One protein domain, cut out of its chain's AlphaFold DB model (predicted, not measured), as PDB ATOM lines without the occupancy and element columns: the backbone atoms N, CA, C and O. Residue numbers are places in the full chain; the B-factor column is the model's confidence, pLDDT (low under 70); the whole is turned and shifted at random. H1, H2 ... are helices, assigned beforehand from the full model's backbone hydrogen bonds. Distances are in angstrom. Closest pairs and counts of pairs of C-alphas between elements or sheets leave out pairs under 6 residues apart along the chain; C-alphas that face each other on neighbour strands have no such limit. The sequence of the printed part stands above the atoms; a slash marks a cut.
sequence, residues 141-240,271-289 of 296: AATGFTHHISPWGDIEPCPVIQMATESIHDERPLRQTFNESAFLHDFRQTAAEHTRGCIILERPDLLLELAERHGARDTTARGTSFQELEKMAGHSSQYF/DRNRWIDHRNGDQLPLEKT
ATOM      1  N   ALA A 141     -16.834  42.631 -48.391       95.31
ATOM      2  CA  ALA A 141     -17.994  42.405 -47.536       95.31
ATOM      3  C   ALA A 141     -18.155  43.517 -46.483       95.31
ATOM      4  O   ALA A 141     -19.268  43.985 -46.260       95.31
ATOM      5  N   ALA A 142     -17.056  43.980 -45.874       96.06
ATOM      6  CA  ALA A 142     -17.085  45.043 -44.863       96.06
ATOM      7  C   ALA A 142     -17.417  46.415 -45.471       96.06
ATOM      8  O   ALA A 142     -18.156  47.199 -44.886       96.06
ATOM      9  N   THR A 143     -16.921  46.688 -46.678       93.56
ATOM     10  CA  THR A 143     -17.231  47.909 -47.441       93.56
ATOM     11  C   THR A 143     -18.653  47.897 -48.014       93.56
ATOM     12  O   THR A 143     -19.176  48.938 -48.406       93.56
ATOM     13  N   GLY A 144     -19.298  46.726 -48.059       89.62
ATOM     14  CA  GLY A 144     -20.713  46.571 -48.380       89.62
ATOM     15  C   GLY A 144     -21.066  46.585 -49.866       89.62
ATOM     16  O   GLY A 144     -22.256  46.661 -50.175       89.62
ATOM     17  N   PHE A 145     -20.082  46.484 -50.769       87.25
ATOM     18  CA  PHE A 145     -20.320  46.439 -52.219       87.25
ATOM     19  C   PHE A 145     -20.424  45.015 -52.793       87.25
ATOM     20  O   PHE A 145     -20.687  44.858 -53.986       87.25
ATOM     21  N   THR A 146     -20.239  43.979 -51.969       90.31
ATOM     22  CA  THR A 146     -20.521  42.583 -52.338       90.31
ATOM     23  C   THR A 146     -21.425  41.913 -51.318       90.31
ATOM     24  O   THR A 146     -21.252  42.115 -50.117       90.31
ATOM     25  N   HIS A 147     -22.296  41.036 -51.808       90.00
ATOM     26  CA  HIS A 147     -23.134  40.145 -51.014       90.00
ATOM     27  C   HIS A 147     -23.080  38.750 -51.613       90.00
ATOM     28  O   HIS A 147     -22.876  38.600 -52.820       90.00
ATOM     29  N   HIS A 148     -23.282  37.741 -50.776       96.38
ATOM     30  CA  HIS A 148     -23.401  36.364 -51.215       96.38
ATOM     31  C   HIS A 148     -24.847  35.894 -51.046       96.38
ATOM     32  O   HIS A 148     -25.504  36.225 -50.062       96.38
ATOM     33  N   ILE A 149     -25.350  35.155 -52.033       97.31
ATOM     34  CA  ILE A 149     -26.637  34.468 -51.943       97.31
ATOM     35  C   ILE A 149     -26.330  32.976 -51.981       97.31
ATOM     36  O   ILE A 149     -25.754  32.496 -52.961       97.31
ATOM     37  N   SER A 150     -26.687  32.269 -50.912       96.81
ATOM     38  CA  SER A 150     -26.450  30.834 -50.777       96.81
ATOM     39  C   SER A 150     -27.254  30.036 -51.821       96.81
ATOM     40  O   SER A 150     -28.231  30.543 -52.382       96.81
ATOM     41  N   PRO A 151     -26.918  28.755 -52.069       96.12
ATOM     42  CA  PRO A 151     -27.733  27.878 -52.915       96.12
ATOM     43  C   PRO A 151     -29.192  27.722 -52.454       96.12
ATOM     44  O   PRO A 151     -30.041  27.355 -53.265       96.12
ATOM     45  N   TRP A 152     -29.483  27.996 -51.177       95.69
ATOM     46  CA  TRP A 152     -30.828  27.958 -50.589       95.69
ATOM     47  C   TRP A 152     -31.504  29.333 -50.549       95.69
ATOM     48  O   TRP A 152     -32.630  29.457 -50.073       95.69
ATOM     49  N   GLY A 153     -30.834  30.364 -51.069       97.31
ATOM     50  CA  GLY A 153     -31.351  31.722 -51.135       97.31
ATOM     51  C   GLY A 153     -31.053  32.577 -49.904       97.31
ATOM     52  O   GLY A 153     -31.558  33.693 -49.830       97.31
ATOM     53  N   ASP A 154     -30.265  32.103 -48.939       98.06
ATOM     54  CA  ASP A 154     -29.875  32.906 -47.774       98.06
ATOM     55  C   ASP A 154     -28.972  34.069 -48.181       98.06
ATOM     56  O   ASP A 154     -28.107  33.926 -49.047       98.06
ATOM     57  N   ILE A 155     -29.167  35.224 -47.546       97.94
ATOM     58  CA  ILE A 155     -28.367  36.421 -47.801       97.94
ATOM     59  C   ILE A 155     -27.222  36.463 -46.790       97.94
ATOM     60  O   ILE A 155     -27.386  36.877 -45.643       97.94
ATOM     61  N   GLU A 156     -26.047  36.042 -47.243       97.44
ATOM     62  CA  GLU A 156     -24.827  35.939 -46.448       97.44
ATOM     63  C   GLU A 156     -23.894  37.139 -46.715       97.44
ATOM     64  O   GLU A 156     -23.793  37.631 -47.850       97.44
ATOM     65  N   PRO A 157     -23.141  37.616 -45.708       95.94
ATOM     66  CA  PRO A 157     -22.218  38.735 -45.893       95.94
ATOM     67  C   PRO A 157     -21.019  38.380 -46.790       95.94
ATOM     68  O   PRO A 157     -20.476  39.243 -47.478       95.94
ATOM     69  N   CYS A 158     -20.577  37.120 -46.786       95.69
ATOM     70  CA  CYS A 158     -19.386  36.650 -47.492       95.69
ATOM     71  C   CYS A 158     -19.517  35.140 -47.756       95.69
ATOM     72  O   CYS A 158     -19.991  34.444 -46.866       95.69
ATOM     73  N   PRO A 159     -19.038  34.593 -48.893       93.62
ATOM     74  CA  PRO A 159     -19.191  33.165 -49.225       93.62
ATOM     75  C   PRO A 159     -18.565  32.180 -48.226       93.62
ATOM     76  O   PRO A 159     -18.876  30.995 -48.259       93.62
ATOM     77  N   VAL A 160     -17.658  32.645 -47.360       93.38
ATOM     78  CA  VAL A 160     -17.064  31.828 -46.286       93.38
ATOM     79  C   VAL A 160     -17.674  32.101 -44.909       93.38
ATOM     80  O   VAL A 160     -17.338  31.421 -43.949       93.38
ATOM     81  N   ILE A 161     -18.568  33.086 -44.799       96.00
ATOM     82  CA  ILE A 161     -19.290  33.446 -43.573       96.00
ATOM     83  C   ILE A 161     -20.736  33.009 -43.781       96.00
ATOM     84  O   ILE A 161     -21.612  33.804 -44.118       96.00
ATOM     85  N   GLN A 162     -20.941  31.702 -43.639       95.31
ATOM     86  CA  GLN A 162     -22.172  31.015 -44.019       95.31
ATOM     87  C   GLN A 162     -23.215  31.087 -42.897       95.31
ATOM     88  O   GLN A 162     -23.610  30.080 -42.306       95.31
ATOM     89  N   MET A 163     -23.669  32.302 -42.606       96.94
ATOM     90  CA  MET A 163     -24.729  32.595 -41.645       96.94
ATOM     91  C   MET A 163     -25.596  33.749 -42.151       96.94
ATOM     92  O   MET A 163     -25.090  34.673 -42.793       96.94
ATOM     93  N   ALA A 164     -26.893  33.708 -41.853       97.94
ATOM     94  CA  ALA A 164     -27.836  34.719 -42.322       97.94
ATOM     95  C   ALA A 164     -29.024  34.906 -41.379       97.94
ATOM     96  O   ALA A 164     -29.419  33.996 -40.650       97.94
ATOM     97  N   THR A 165     -29.643  36.081 -41.447       98.31
ATOM     98  CA  THR A 165     -30.969  36.343 -40.872       98.31
ATOM     99  C   THR A 165     -32.057  36.352 -41.944       98.31
ATOM    100  O   THR A 165     -33.151  35.847 -41.701       98.31
ATOM    101  N   GLU A 166     -31.749  36.827 -43.152       98.06
ATOM    102  CA  GLU A 166     -32.701  36.977 -44.258       98.06
ATOM    103  C   GLU A 166     -32.444  36.012 -45.430       98.06
ATOM    104  O   GLU A 166     -31.356  35.457 -45.594       98.06
ATOM    105  N   SER A 167     -33.465  35.835 -46.266       98.00
ATOM    106  CA  SER A 167     -33.445  35.067 -47.512       98.00
ATOM    107  C   SER A 167     -34.058  35.869 -48.663       98.00
ATOM    108  O   SER A 167     -34.908  36.736 -48.466       98.00
ATOM    109  N   ILE A 168     -33.689  35.539 -49.902       97.88
ATOM    110  CA  ILE A 168     -34.361  36.045 -51.109       97.88
ATOM    111  C   ILE A 168     -35.819  35.571 -51.230       97.88
ATOM    112  O   ILE A 168     -36.543  36.049 -52.103       97.88
ATOM    113  N   HIS A 169     -36.226  34.603 -50.406       97.50
ATOM    114  CA  HIS A 169     -37.587  34.077 -50.342       97.50
ATOM    115  C   HIS A 169     -38.485  34.830 -49.352       97.50
ATOM    116  O   HIS A 169     -39.692  34.589 -49.336       97.50
ATOM    117  N   ASP A 170     -37.917  35.733 -48.551       97.44
ATOM    118  CA  ASP A 170     -38.687  36.557 -47.627       97.44
ATOM    119  C   ASP A 170     -39.551  37.573 -48.391       97.44
ATOM    120  O   ASP A 170     -39.226  38.006 -49.497       97.44
ATOM    121  N   GLU A 171     -40.651  38.016 -47.776       97.31
ATOM    122  CA  GLU A 171     -41.546  39.015 -48.383       97.31
ATOM    123  C   GLU A 171     -40.870  40.386 -48.566       97.31
ATOM    124  O   GLU A 171     -41.280  41.189 -49.411       97.31
ATOM    125  N   ARG A 172     -39.833  40.676 -47.768       96.38
ATOM    126  CA  ARG A 172     -39.106  41.948 -47.813       96.38
ATOM    127  C   ARG A 172     -38.355  42.080 -49.150       96.38
ATOM    128  O   ARG A 172     -37.522  41.233 -49.468       96.38
ATOM    129  N   PRO A 173     -38.546  43.175 -49.913       96.88
ATOM    130  CA  PRO A 173     -37.829  43.384 -51.167       96.88
ATOM    131  C   PRO A 173     -36.305  43.398 -50.989       96.88
ATOM    132  O   PRO A 173     -35.796  44.073 -50.097       96.88
ATOM    133  N   LEU A 174     -35.561  42.777 -51.913       96.00
ATOM    134  CA  LEU A 174     -34.091  42.673 -51.843       96.00
ATOM    135  C   LEU A 174     -33.386  44.014 -51.627       96.00
ATOM    136  O   LEU A 174     -32.478  44.117 -50.808       96.00
ATOM    137  N   ARG A 175     -33.818  45.067 -52.335       95.44
ATOM    138  CA  ARG A 175     -33.258  46.415 -52.155       95.44
ATOM    139  C   ARG A 175     -33.400  46.878 -50.708       95.44
ATOM    140  O   ARG A 175     -32.477  47.491 -50.189       95.44
ATOM    141  N   GLN A 176     -34.540  46.613 -50.085       96.75
ATOM    142  CA  GLN A 176     -34.765  46.961 -48.692       96.75
ATOM    143  C   GLN A 176     -33.878  46.098 -47.792       96.75
ATOM    144  O   GLN A 176     -33.141  46.637 -46.978       96.75
ATOM    145  N   THR A 177     -33.845  44.782 -48.008       96.25
ATOM    146  CA  THR A 177     -33.012  43.855 -47.231       96.25
ATOM    147  C   THR A 177     -31.531  44.242 -47.238       96.25
ATOM    148  O   THR A 177     -30.934  44.390 -46.177       96.25
ATOM    149  N   PHE A 178     -30.936  44.512 -48.402       94.38
ATOM    150  CA  PHE A 178     -29.509  44.853 -48.495       94.38
ATOM    151  C   PHE A 178     -29.126  46.194 -47.842       94.38
ATOM    152  O   PHE A 178     -27.957  46.379 -47.475       94.38
ATOM    153  N   ASN A 179     -30.082  47.120 -47.718       93.00
ATOM    154  CA  ASN A 179     -29.859  48.456 -47.156       93.00
ATOM    155  C   ASN A 179     -30.299  48.584 -45.690       93.00
ATOM    156  O   ASN A 179     -29.745  49.413 -44.978       93.00
ATOM    157  N   GLU A 180     -31.270  47.786 -45.241       96.31
ATOM    158  CA  GLU A 180     -31.925  47.930 -43.931       96.31
ATOM    159  C   GLU A 180     -31.764  46.697 -43.024       96.31
ATOM    160  O   GLU A 180     -32.224  46.720 -41.885       96.31
ATOM    161  N   SER A 181     -31.122  45.617 -43.489       97.56
ATOM    162  CA  SER A 181     -30.776  44.477 -42.627       97.56
ATOM    163  C   SER A 181     -29.850  44.929 -41.498       97.56
ATOM    164  O   SER A 181     -28.730  45.393 -41.740       97.56
ATOM    165  N   ALA A 182     -30.317  44.758 -40.259       98.12
ATOM    166  CA  ALA A 182     -29.538  45.052 -39.061       98.12
ATOM    167  C   ALA A 182     -28.304  44.144 -38.967       98.12
ATOM    168  O   ALA A 182     -27.219  44.621 -38.657       98.12
ATOM    169  N   PHE A 183     -28.446  42.863 -39.317       98.06
ATOM    170  CA  PHE A 183     -27.337  41.913 -39.321       98.06
ATOM    171  C   PHE A 183     -26.249  42.308 -40.329       98.06
ATOM    172  O   PHE A 183     -25.076  42.380 -39.972       98.06
ATOM    173  N   LEU A 184     -26.618  42.630 -41.577       97.50
ATOM    174  CA  LEU A 184     -25.641  43.065 -42.582       97.50
ATOM    175  C   LEU A 184     -25.000  44.411 -42.221       97.50
ATOM    176  O   LEU A 184     -23.837  44.642 -42.553       97.50
ATOM    177  N   HIS A 185     -25.747  45.323 -41.595       97.25
ATOM    178  CA  HIS A 185     -25.210  46.591 -41.104       97.25
ATOM    179  C   HIS A 185     -24.164  46.364 -40.005       97.25
ATOM    180  O   HIS A 185     -23.024  46.813 -40.143       97.25
ATOM    181  N   ASP A 186     -24.525  45.624 -38.960       98.12
ATOM    182  CA  ASP A 186     -23.659  45.403 -37.803       98.12
ATOM    183  C   ASP A 186     -22.454  44.538 -38.173       98.12
ATOM    184  O   ASP A 186     -21.342  44.846 -37.752       98.12
ATOM    185  N   PHE A 187     -22.612  43.556 -39.068       98.19
ATOM    186  CA  PHE A 187     -21.484  42.826 -39.649       98.19
ATOM    187  C   PHE A 187     -20.457  43.770 -40.288       98.19
ATOM    188  O   PHE A 187     -19.263  43.675 -39.994       98.19
ATOM    189  N   ARG A 188     -20.902  44.689 -41.160       97.75
ATOM    190  CA  ARG A 188     -20.008  45.629 -41.857       97.75
ATOM    191  C   ARG A 188     -19.271  46.520 -40.867       97.75
ATOM    192  O   ARG A 188     -18.057  46.679 -40.982       97.75
ATOM    193  N   GLN A 189     -19.998  47.068 -39.894       97.75
ATOM    194  CA  GLN A 189     -19.428  47.933 -38.869       97.75
ATOM    195  C   GLN A 189     -18.428  47.170 -37.993       97.75
ATOM    196  O   GLN A 189     -17.283  47.595 -37.879       97.75
ATOM    197  N   THR A 190     -18.811  46.021 -37.433       98.19
ATOM    198  CA  THR A 190     -17.931  45.200 -36.592       98.19
ATOM    199  C   THR A 190     -16.684  44.753 -37.350       98.19
ATOM    200  O   THR A 190     -15.583  44.862 -36.810       98.19
ATOM    201  N   ALA A 191     -16.815  44.322 -38.609       97.94
ATOM    202  CA  ALA A 191     -15.665  43.979 -39.440       97.94
ATOM    203  C   ALA A 191     -14.738  45.179 -39.651       97.94
ATOM    204  O   ALA A 191     -13.537  45.062 -39.417       97.94
ATOM    205  N   ALA A 192     -15.290  46.330 -40.046       97.94
ATOM    206  CA  ALA A 192     -14.510  47.531 -40.315       97.94
ATOM    207  C   ALA A 192     -13.843  48.118 -39.063       97.94
ATOM    208  O   ALA A 192     -12.758  48.677 -39.183       97.94
ATOM    209  N   GLU A 193     -14.450  47.969 -37.881       98.25
ATOM    210  CA  GLU A 193     -13.892  48.418 -36.599       98.25
ATOM    211  C   GLU A 193     -12.658  47.622 -36.170       98.25
ATOM    212  O   GLU A 193     -11.726  48.199 -35.612       98.25
ATOM    213  N   HIS A 194     -12.643  46.312 -36.426       97.94
ATOM    214  CA  HIS A 194     -11.648  45.405 -35.850       97.94
ATOM    215  C   HIS A 194     -10.548  44.995 -36.824       97.94
ATOM    216  O   HIS A 194      -9.493  44.547 -36.382       97.94
ATOM    217  N   THR A 195     -10.757  45.122 -38.136       97.69
ATOM    218  CA  THR A 195      -9.736  44.757 -39.121       97.69
ATOM    219  C   THR A 195      -9.953  45.422 -40.480       97.69
ATOM    220  O   THR A 195     -11.076  45.577 -40.947       97.69
ATOM    221  N   ARG A 196      -8.860  45.749 -41.182       97.00
ATOM    222  CA  ARG A 196      -8.896  46.033 -42.633       97.00
ATOM    223  C   ARG A 196      -8.768  44.770 -43.497       97.00
ATOM    224  O   ARG A 196      -8.820  44.829 -44.724       97.00
ATOM    225  N   GLY A 197      -8.550  43.637 -42.845       96.06
ATOM    226  CA  GLY A 197      -8.289  42.332 -43.412       96.06
ATOM    227  C   GLY A 197      -9.531  41.447 -43.475       96.06
ATOM    228  O   GLY A 197     -10.636  41.894 -43.783       96.06
ATOM    229  N   CYS A 198      -9.350  40.153 -43.233       96.62
ATOM    230  CA  CYS A 198     -10.416  39.159 -43.266       96.62
ATOM    231  C   CYS A 198     -10.913  38.846 -41.848       96.62
ATOM    232  O   CYS A 198     -10.221  38.164 -41.095       96.62
ATOM    233  N   ILE A 199     -12.126  39.297 -41.501       97.38
ATOM    234  CA  ILE A 199     -12.681  39.117 -40.147       97.38
ATOM    235  C   ILE A 199     -12.795  37.644 -39.734       97.38
ATOM    236  O   ILE A 199     -12.500  37.331 -38.594       97.38
ATOM    237  N   ILE A 200     -13.138  36.719 -40.639       96.62
ATOM    238  CA  ILE A 200     -13.225  35.292 -40.274       96.62
ATOM    239  C   ILE A 200     -11.865  34.697 -39.894       96.62
ATOM    240  O   ILE A 200     -11.809  33.777 -39.091       96.62
ATOM    241  N   LEU A 201     -10.770  35.220 -40.455       96.19
ATOM    242  CA  LEU A 201      -9.430  34.773 -40.087       96.19
ATOM    243  C   LEU A 201      -8.974  35.427 -38.787       96.19
ATOM    244  O   LEU A 201      -8.449  34.741 -37.923       96.19
ATOM    245  N   GLU A 202      -9.172  36.735 -38.642       96.56
ATOM    246  CA  GLU A 202      -8.617  37.482 -37.508       96.56
ATOM    247  C   GLU A 202      -9.510  37.427 -36.263       96.56
ATOM    248  O   GLU A 202      -9.016  37.299 -35.153       96.56
ATOM    249  N   ARG A 203     -10.830  37.508 -36.424       96.88
ATOM    250  CA  ARG A 203     -11.804  37.606 -35.328       96.88
ATOM    251  C   ARG A 203     -13.028  36.699 -35.544       96.88
ATOM    252  O   ARG A 203     -14.148  37.205 -35.667       96.88
ATOM    253  N   PRO A 204     -12.847  35.363 -35.618       96.38
ATOM    254  CA  PRO A 204     -13.970  34.423 -35.713       96.38
ATOM    255  C   PRO A 204     -14.912  34.504 -34.498       96.38
ATOM    256  O   PRO A 204     -16.109  34.262 -34.635       96.38
ATOM    257  N   ASP A 205     -14.402  34.924 -33.338       96.81
ATOM    258  CA  ASP A 205     -15.164  35.188 -32.115       96.81
ATOM    259  C   ASP A 205     -16.255  36.251 -32.319       96.81
ATOM    260  O   ASP A 205     -17.409  36.038 -31.954       96.81
ATOM    261  N   LEU A 206     -15.939  37.350 -33.014       98.00
ATOM    262  CA  LEU A 206     -16.914  38.407 -33.300       98.00
ATOM    263  C   LEU A 206     -18.030  37.948 -34.247       98.00
ATOM    264  O   LEU A 206     -19.126  38.505 -34.222       98.00
ATOM    265  N   LEU A 207     -17.774  36.941 -35.087       98.00
ATOM    266  CA  LEU A 207     -18.810  36.360 -35.944       98.00
ATOM    267  C   LEU A 207     -19.820  35.549 -35.131       98.00
ATOM    268  O   LEU A 207     -21.010  35.607 -35.431       98.00
ATOM    269  N   LEU A 208     -19.363  34.841 -34.095       97.88
ATOM    270  CA  LEU A 208     -20.245  34.141 -33.159       97.88
ATOM    271  C   LEU A 208     -21.097  35.137 -32.363       97.88
ATOM    272  O   LEU A 208     -22.311  34.967 -32.287       97.88
ATOM    273  N   GLU A 209     -20.493  36.219 -31.861       98.06
ATOM    274  CA  GLU A 209     -21.226  37.280 -31.157       98.06
ATOM    275  C   GLU A 209     -22.287  37.950 -32.043       98.06
ATOM    276  O   GLU A 209     -23.403  38.216 -31.595       98.06
ATOM    277  N   LEU A 210     -21.956  38.229 -33.310       98.12
ATOM    278  CA  LEU A 210     -22.912  38.767 -34.280       98.12
ATOM    279  C   LEU A 210     -24.047  37.776 -34.552       98.12
ATOM    280  O   LEU A 210     -25.211  38.177 -34.594       98.12
ATOM    281  N   ALA A 211     -23.726  36.492 -34.720       97.94
ATOM    282  CA  ALA A 211     -24.735  35.469 -34.948       97.94
ATOM    283  C   ALA A 211     -25.710  35.371 -33.769       97.94
ATOM    284  O   ALA A 211     -26.922  35.403 -33.979       97.94
ATOM    285  N   GLU A 212     -25.199  35.340 -32.537       98.06
ATOM    286  CA  GLU A 212     -26.014  35.306 -31.322       98.06
ATOM    287  C   GLU A 212     -26.883  36.565 -31.188       98.06
ATOM    288  O   GLU A 212     -28.100  36.466 -31.020       98.06
ATOM    289  N   ARG A 213     -26.286  37.754 -31.343       98.12
ATOM    290  CA  ARG A 213     -26.977  39.045 -31.195       98.12
ATOM    291  C   ARG A 213     -28.160  39.203 -32.145       98.12
ATOM    292  O   ARG A 213     -29.175  39.782 -31.764       98.12
ATOM    293  N   HIS A 214     -28.019  38.733 -33.381       98.31
ATOM    294  CA  HIS A 214     -29.043  38.887 -34.415       98.31
ATOM    295  C   HIS A 214     -29.922  37.645 -34.600       98.31
ATOM    296  O   HIS A 214     -30.862  37.689 -35.392       98.31
ATOM    297  N   GLY A 215     -29.637  36.544 -33.894       97.88
ATOM    298  CA  GLY A 215     -30.291  35.259 -34.138       97.88
ATOM    299  C   GLY A 215     -30.024  34.725 -35.550       97.88
ATOM    300  O   GLY A 215     -30.922  34.155 -36.170       97.88
ATOM    301  N   ALA A 216     -28.820  34.952 -36.086       98.00
ATOM    302  CA  ALA A 216     -28.439  34.423 -37.389       98.00
ATOM    303  C   ALA A 216     -28.371  32.892 -37.329       98.00
ATOM    304  O   ALA A 216     -27.869  32.313 -36.366       98.00
ATOM    305  N   ARG A 217     -28.870  32.230 -38.373       97.38
ATOM    306  CA  ARG A 217     -28.836  30.766 -38.494       97.38
ATOM    307  C   ARG A 217     -27.601  30.317 -39.264       97.38
ATOM    308  O   ARG A 217     -27.111  31.044 -40.127       97.38
ATOM    309  N   ASP A 218     -27.153  29.101 -38.981       97.50
ATOM    310  CA  ASP A 218     -26.232  28.371 -39.850       97.50
ATOM    311  C   ASP A 218     -26.936  28.095 -41.187       97.50
ATOM    312  O   ASP A 218     -28.061  27.591 -41.220       97.50
ATOM    313  N   THR A 219     -26.283  28.472 -42.282       96.88
ATOM    314  CA  THR A 219     -26.812  28.333 -43.654       96.88
ATOM    315  C   THR A 219     -26.063  27.273 -44.453       96.88
ATOM    316  O   THR A 219     -26.270  27.105 -45.649       96.88
ATOM    317  N   THR A 220     -25.175  26.522 -43.809       95.44
ATOM    318  CA  THR A 220     -24.437  25.431 -44.428       95.44
ATOM    319  C   THR A 220     -25.291  24.172 -44.539       95.44
ATOM    320  O   THR A 220     -26.074  23.842 -43.653       95.44
ATOM    321  N   ALA A 221     -25.053  23.370 -45.582       93.69
ATOM    322  CA  ALA A 221     -25.672  22.044 -45.717       93.69
ATOM    323  C   ALA A 221     -25.357  21.097 -44.544       93.69
ATOM    324  O   ALA A 221     -26.093  20.147 -44.293       93.69
ATOM    325  N   ARG A 222     -24.213  21.314 -43.889       94.50
ATOM    326  CA  ARG A 222     -23.653  20.445 -42.847       94.50
ATOM    327  C   ARG A 222     -24.139  20.804 -41.442       94.50
ATOM    328  O   ARG A 222     -24.112  19.933 -40.580       94.50
ATOM    329  N   GLY A 223     -24.602  22.036 -41.221       94.88
ATOM    330  CA  GLY A 223     -25.098  22.493 -39.921       94.88
ATOM    331  C   GLY A 223     -24.011  22.585 -38.845       94.88
ATOM    332  O   GLY A 223     -24.300  22.341 -37.673       94.88
ATOM    333  N   THR A 224     -22.761  22.849 -39.250       95.19
ATOM    334  CA  THR A 224     -21.600  22.902 -38.350       95.19
ATOM    335  C   THR A 224     -20.828  24.228 -38.360       95.19
ATOM    336  O   THR A 224     -19.737  24.300 -37.794       95.19
ATOM    337  N   SER A 225     -21.349  25.295 -38.981       94.81
ATOM    338  CA  SER A 225     -20.612  26.555 -39.175       94.81
ATOM    339  C   SER A 225     -20.193  27.208 -37.860       94.81
ATOM    340  O   SER A 225     -19.092  27.742 -37.759       94.81
ATOM    341  N   PHE A 226     -21.051  27.167 -36.838       96.44
ATOM    342  CA  PHE A 226     -20.745  27.776 -35.543       96.44
ATOM    343  C   PHE A 226     -19.696  26.972 -34.772       96.44
ATOM    344  O   PHE A 226     -18.732  27.557 -34.290       96.44
ATOM    345  N   GLN A 227     -19.794  25.638 -34.744       95.25
ATOM    346  CA  GLN A 227     -18.774  24.799 -34.099       95.25
ATOM    347  C   GLN A 227     -17.423  24.868 -34.824       95.25
ATOM    348  O   GLN A 227     -16.381  24.628 -34.216       95.25
ATOM    349  N   GLU A 228     -17.418  25.146 -36.128       94.69
ATOM    350  CA  GLU A 228     -16.194  25.420 -36.884       94.69
ATOM    351  C   GLU A 228     -15.555  26.731 -36.433       94.69
ATOM    352  O   GLU A 228     -14.376  26.726 -36.084       94.69
ATOM    353  N   LEU A 229     -16.328  27.820 -36.359       94.94
ATOM    354  CA  LEU A 229     -15.845  29.119 -35.879       94.94
ATOM    355  C   LEU A 229     -15.324  29.052 -34.437       94.94
ATOM    356  O   LEU A 229     -14.277  29.622 -34.151       94.94
ATOM    357  N   GLU A 230     -15.990  28.306 -33.551       94.44
ATOM    358  CA  GLU A 230     -15.541  28.087 -32.163       94.44
ATOM    359  C   GLU A 230     -14.171  27.400 -32.072       94.44
ATOM    360  O   GLU A 230     -13.427  27.607 -31.114       94.44
ATOM    361  N   LYS A 231     -13.833  26.559 -33.056       92.69
ATOM    362  CA  LYS A 231     -12.553  25.837 -33.117       92.69
ATOM    363  C   LYS A 231     -11.469  26.613 -33.856       92.69
ATOM    364  O   LYS A 231     -10.304  26.212 -33.800       92.69
ATOM    365  N   MET A 232     -11.826  27.676 -34.573       92.12
ATOM    366  CA  MET A 232     -10.856  28.481 -35.301       92.12
ATOM    367  C   MET A 232      -9.985  29.272 -34.327       92.12
ATOM    368  O   MET A 232     -10.472  30.016 -33.480       92.12
ATOM    369  N   ALA A 233      -8.672  29.150 -34.495       87.44
ATOM    370  CA  ALA A 233      -7.727  30.086 -33.905       87.44
ATOM    371  C   ALA A 233      -7.587  31.314 -34.815       87.44
ATOM    372  O   ALA A 233      -7.615  31.187 -36.042       87.44
ATOM    373  N   GLY A 234      -7.389  32.489 -34.212       89.06
ATOM    374  CA  GLY A 234      -7.085  33.707 -34.959       89.06
ATOM    375  C   GLY A 234      -5.835  33.532 -35.829       89.06
ATOM    376  O   GLY A 234      -4.810  33.020 -35.376       89.06
ATOM    377  N   HIS A 235      -5.929  33.953 -37.086       90.88
ATOM    378  CA  HIS A 235      -4.908  33.811 -38.115       90.88
ATOM    379  C   HIS A 235      -4.685  35.149 -38.826       90.88
ATOM    380  O   HIS A 235      -5.613  35.924 -39.052       90.88
ATOM    381  N   SER A 236      -3.440  35.417 -39.228       92.38
ATOM    382  CA  SER A 236      -3.117  36.615 -40.013       92.38
ATOM    383  C   SER A 236      -3.868  36.653 -41.354       92.38
ATOM    384  O   SER A 236      -4.148  35.615 -41.960       92.38
ATOM    385  N   SER A 237      -4.185  37.849 -41.844       94.81
ATOM    386  CA  SER A 237      -4.826  38.040 -43.149       94.81
ATOM    387  C   SER A 237      -4.063  39.058 -44.008       94.81
ATOM    388  O   SER A 237      -2.919  39.394 -43.706       94.81
ATOM    389  N   GLN A 238      -4.691  39.571 -45.072       95.06
ATOM    390  CA  GLN A 238      -4.071  40.526 -45.991       95.06
ATOM    391  C   GLN A 238      -3.693  41.874 -45.349       95.06
ATOM    392  O   GLN A 238      -2.944  42.642 -45.950       95.06
ATOM    393  N   TYR A 239      -4.218  42.209 -44.162       96.19
ATOM    394  CA  TYR A 239      -3.881  43.474 -43.513       96.19
ATOM    395  C   TYR A 239      -2.499  43.412 -42.855       96.19
ATOM    396  O   TYR A 239      -2.312  42.855 -41.772       96.19
ATOM    397  N   PHE A 240      -1.526  44.032 -43.526       95.12
ATOM    398  CA  PHE A 240      -0.144  44.115 -43.070       95.12
ATOM    399  C   PHE A 240       0.307  45.586 -42.963       95.12
ATOM    400  O   PHE A 240       0.897  46.125 -43.901       95.12
ATOM    401  N   ASP A 271     -10.673  51.118 -35.880       96.25
ATOM    402  CA  ASP A 271      -9.973  51.423 -34.637       96.25
ATOM    403  C   ASP A 271      -8.740  50.530 -34.507       96.25
ATOM    404  O   ASP A 271      -8.808  49.335 -34.213       96.25
ATOM    405  N   ARG A 272      -7.570  51.144 -34.689       93.88
ATOM    406  CA  ARG A 272      -6.280  50.457 -34.605       93.88
ATOM    407  C   ARG A 272      -6.062  49.754 -33.260       93.88
ATOM    408  O   ARG A 272      -5.349  48.756 -33.239       93.88
ATOM    409  N   ASN A 273      -6.653  50.245 -32.171       95.44
ATOM    410  CA  ASN A 273      -6.486  49.659 -30.837       95.44
ATOM    411  C   ASN A 273      -7.310  48.381 -30.639       95.44
ATOM    412  O   ASN A 273      -7.051  47.631 -29.702       95.44
ATOM    413  N   ARG A 274      -8.303  48.135 -31.501       95.94
ATOM    414  CA  ARG A 274      -9.146  46.928 -31.472       95.94
ATOM    415  C   ARG A 274      -8.632  45.812 -32.373       95.94
ATOM    416  O   ARG A 274      -9.114  44.683 -32.284       95.94
ATOM    417  N   TRP A 275      -7.688  46.131 -33.253       96.00
ATOM    418  CA  TRP A 275      -7.075  45.165 -34.150       96.00
ATOM    419  C   TRP A 275      -5.992  44.350 -33.439       96.00
ATOM    420  O   TRP A 275      -5.178  44.895 -32.692       96.00
ATOM    421  N   ILE A 276      -5.967  43.046 -33.714       94.31
ATOM    422  CA  ILE A 276      -5.058  42.078 -33.095       94.31
ATOM    423  C   ILE A 276      -4.117  41.522 -34.161       94.31
ATOM    424  O   ILE A 276      -4.539  41.089 -35.234       94.31
ATOM    425  N   ASP A 277      -2.819  41.532 -33.862       92.38
ATOM    426  CA  ASP A 277      -1.794  41.026 -34.767       92.38
ATOM    427  C   ASP A 277      -1.502  39.541 -34.506       92.38
ATOM    428  O   ASP A 277      -0.694  39.183 -33.650       92.38
ATOM    429  N   HIS A 278      -2.123  38.663 -35.291       90.00
ATOM    430  CA  HIS A 278      -1.956  37.210 -35.167       90.00
ATOM    431  C   HIS A 278      -0.620  36.670 -35.708       90.00
ATOM    432  O   HIS A 278      -0.415  35.457 -35.733       90.00
ATOM    433  N   ARG A 279       0.308  37.527 -36.158       86.19
ATOM    434  CA  ARG A 279       1.595  37.081 -36.725       86.19
ATOM    435  C   ARG A 279       2.598  36.608 -35.668       86.19
ATOM    436  O   ARG A 279       3.478  35.823 -35.998       86.19
ATOM    437  N   ASN A 280       2.445  37.039 -34.415       69.56
ATOM    438  CA  ASN A 280       3.394  36.744 -33.331       69.56
ATOM    439  C   ASN A 280       2.921  35.654 -32.350       69.56
ATOM    440  O   ASN A 280       3.572  35.432 -31.336       69.56
ATOM    441  N   GLY A 281       1.827  34.946 -32.652       56.22
ATOM    442  CA  GLY A 281       1.395  33.784 -31.866       56.22
ATOM    443  C   GLY A 281       0.650  34.090 -30.562       56.22
ATOM    444  O   GLY A 281       0.369  33.151 -29.820       56.22
ATOM    445  N   ASP A 282       0.272  35.344 -30.297       45.66
ATOM    446  CA  ASP A 282      -0.657  35.666 -29.208       45.66
ATOM    447  C   ASP A 282      -2.064  35.175 -29.592       45.66
ATOM    448  O   ASP A 282      -2.857  35.859 -30.243       45.66
ATOM    449  N   GLN A 283      -2.355  33.923 -29.242       46.81
ATOM    450  CA  GLN A 283      -3.708  33.386 -29.253       46.81
ATOM    451  C   GLN A 283      -4.476  34.048 -28.108       46.81
ATOM    452  O   GLN A 283      -4.091  33.913 -26.946       46.81
ATOM    453  N   LEU A 284      -5.575  34.740 -28.414       44.34
ATOM    454  CA  LEU A 284      -6.576  35.038 -27.392       44.34
ATOM    455  C   LEU A 284      -7.054  33.699 -26.804       44.34
ATOM    456  O   LEU A 284      -7.527  32.849 -27.564       44.34
ATOM    457  N   PRO A 285      -6.986  33.486 -25.481       37.12
ATOM    458  CA  PRO A 285      -7.865  32.515 -24.863       37.12
ATOM    459  C   PRO A 285      -9.291  33.023 -25.092       37.12
ATOM    460  O   PRO A 285      -9.602  34.162 -24.744       37.12
ATOM    461  N   LEU A 286     -10.160  32.193 -25.669       41.47
ATOM    462  CA  LEU A 286     -11.606  32.394 -25.578       41.47
ATOM    463  C   LEU A 286     -11.985  32.265 -24.092       41.47
ATOM    464  O   LEU A 286     -12.355  31.190 -23.614       41.47
ATOM    465  N   GLU A 287     -11.803  33.334 -23.315       38.25
ATOM    466  CA  GLU A 287     -12.338  33.404 -21.964       38.25
ATOM    467  C   GLU A 287     -13.857  33.458 -22.079       38.25
ATOM    468  O   GLU A 287     -14.445  34.415 -22.574       38.25
ATOM    469  N   LYS A 288     -14.470  32.355 -21.646       37.09
ATOM    470  CA  LYS A 288     -15.907  32.166 -21.469       37.09
ATOM    471  C   LYS A 288     -16.559  33.464 -20.995       37.09
ATOM    472  O   LYS A 288     -16.299  33.910 -19.878       37.09
ATOM    473  N   THR A 289     -17.473  33.992 -21.799       35.88
ATOM    474  CA  THR A 289     -18.501  34.950 -21.392       35.88
ATOM    475  C   THR A 289     -19.339  34.325 -20.276       35.88
ATOM    476  O   THR A 289     -20.363  33.679 -20.487       35.88
TER     477      THR A 289
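AT A GLANCE: This is residues 141 to 240 and 271 to 289 of the 296 residues of the protein "Predicted Fe-S oxidoreductases" of uncultured Rhizobium sp. HF0500_35F13 (UniProt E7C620). With little regular structure, helix H4 lies in the middle with H2 and H5 on either side, while unnamed residues 141 to 173 loop alongside; H1 and unnamed residues 271 to 289 lie at opposite ends. The printed part has 119 residues, 42 of them in five named helices, H1 to H5, with no named strand: all helix. It is compact, radius of gyration of the C-alphas 14.4 A, spanning 47 by 28 by 24 A.

IN THESE COORDINATES: H1 is residues 174 to 180, from C-alpha (-34.091, 42.673, -51.843); H2, 182 to 194, 18.2 A; H3, 199 to 202; H4, 204 to 214, 15.8 A; H5, 225 to 231, to C-alpha (-12.553, 25.837, -33.117).

HOW THE PARTS SIT: H2 and H4 touch, C-alphas 183 and 214 closest at 6.0 A, at a shallow tilt of 28 degrees, opposite ways. H4 and H5, a helical hairpin, touch at C-alphas 204 and 229, 5.6 A. H1 and H2 are close but not clearly touching, C-alphas 178 and 184 closest at 7.3 A. In H1, H2, H4 and H5 every O i to N i+4 pair is within hydrogen-bond range; H3 is too short for one.

THE WHOLE: Residues 241 to 270 are cut out, a C-alpha gap of 14.9 A. No link is long. Residues 280 to 289 have pLDDT under 70.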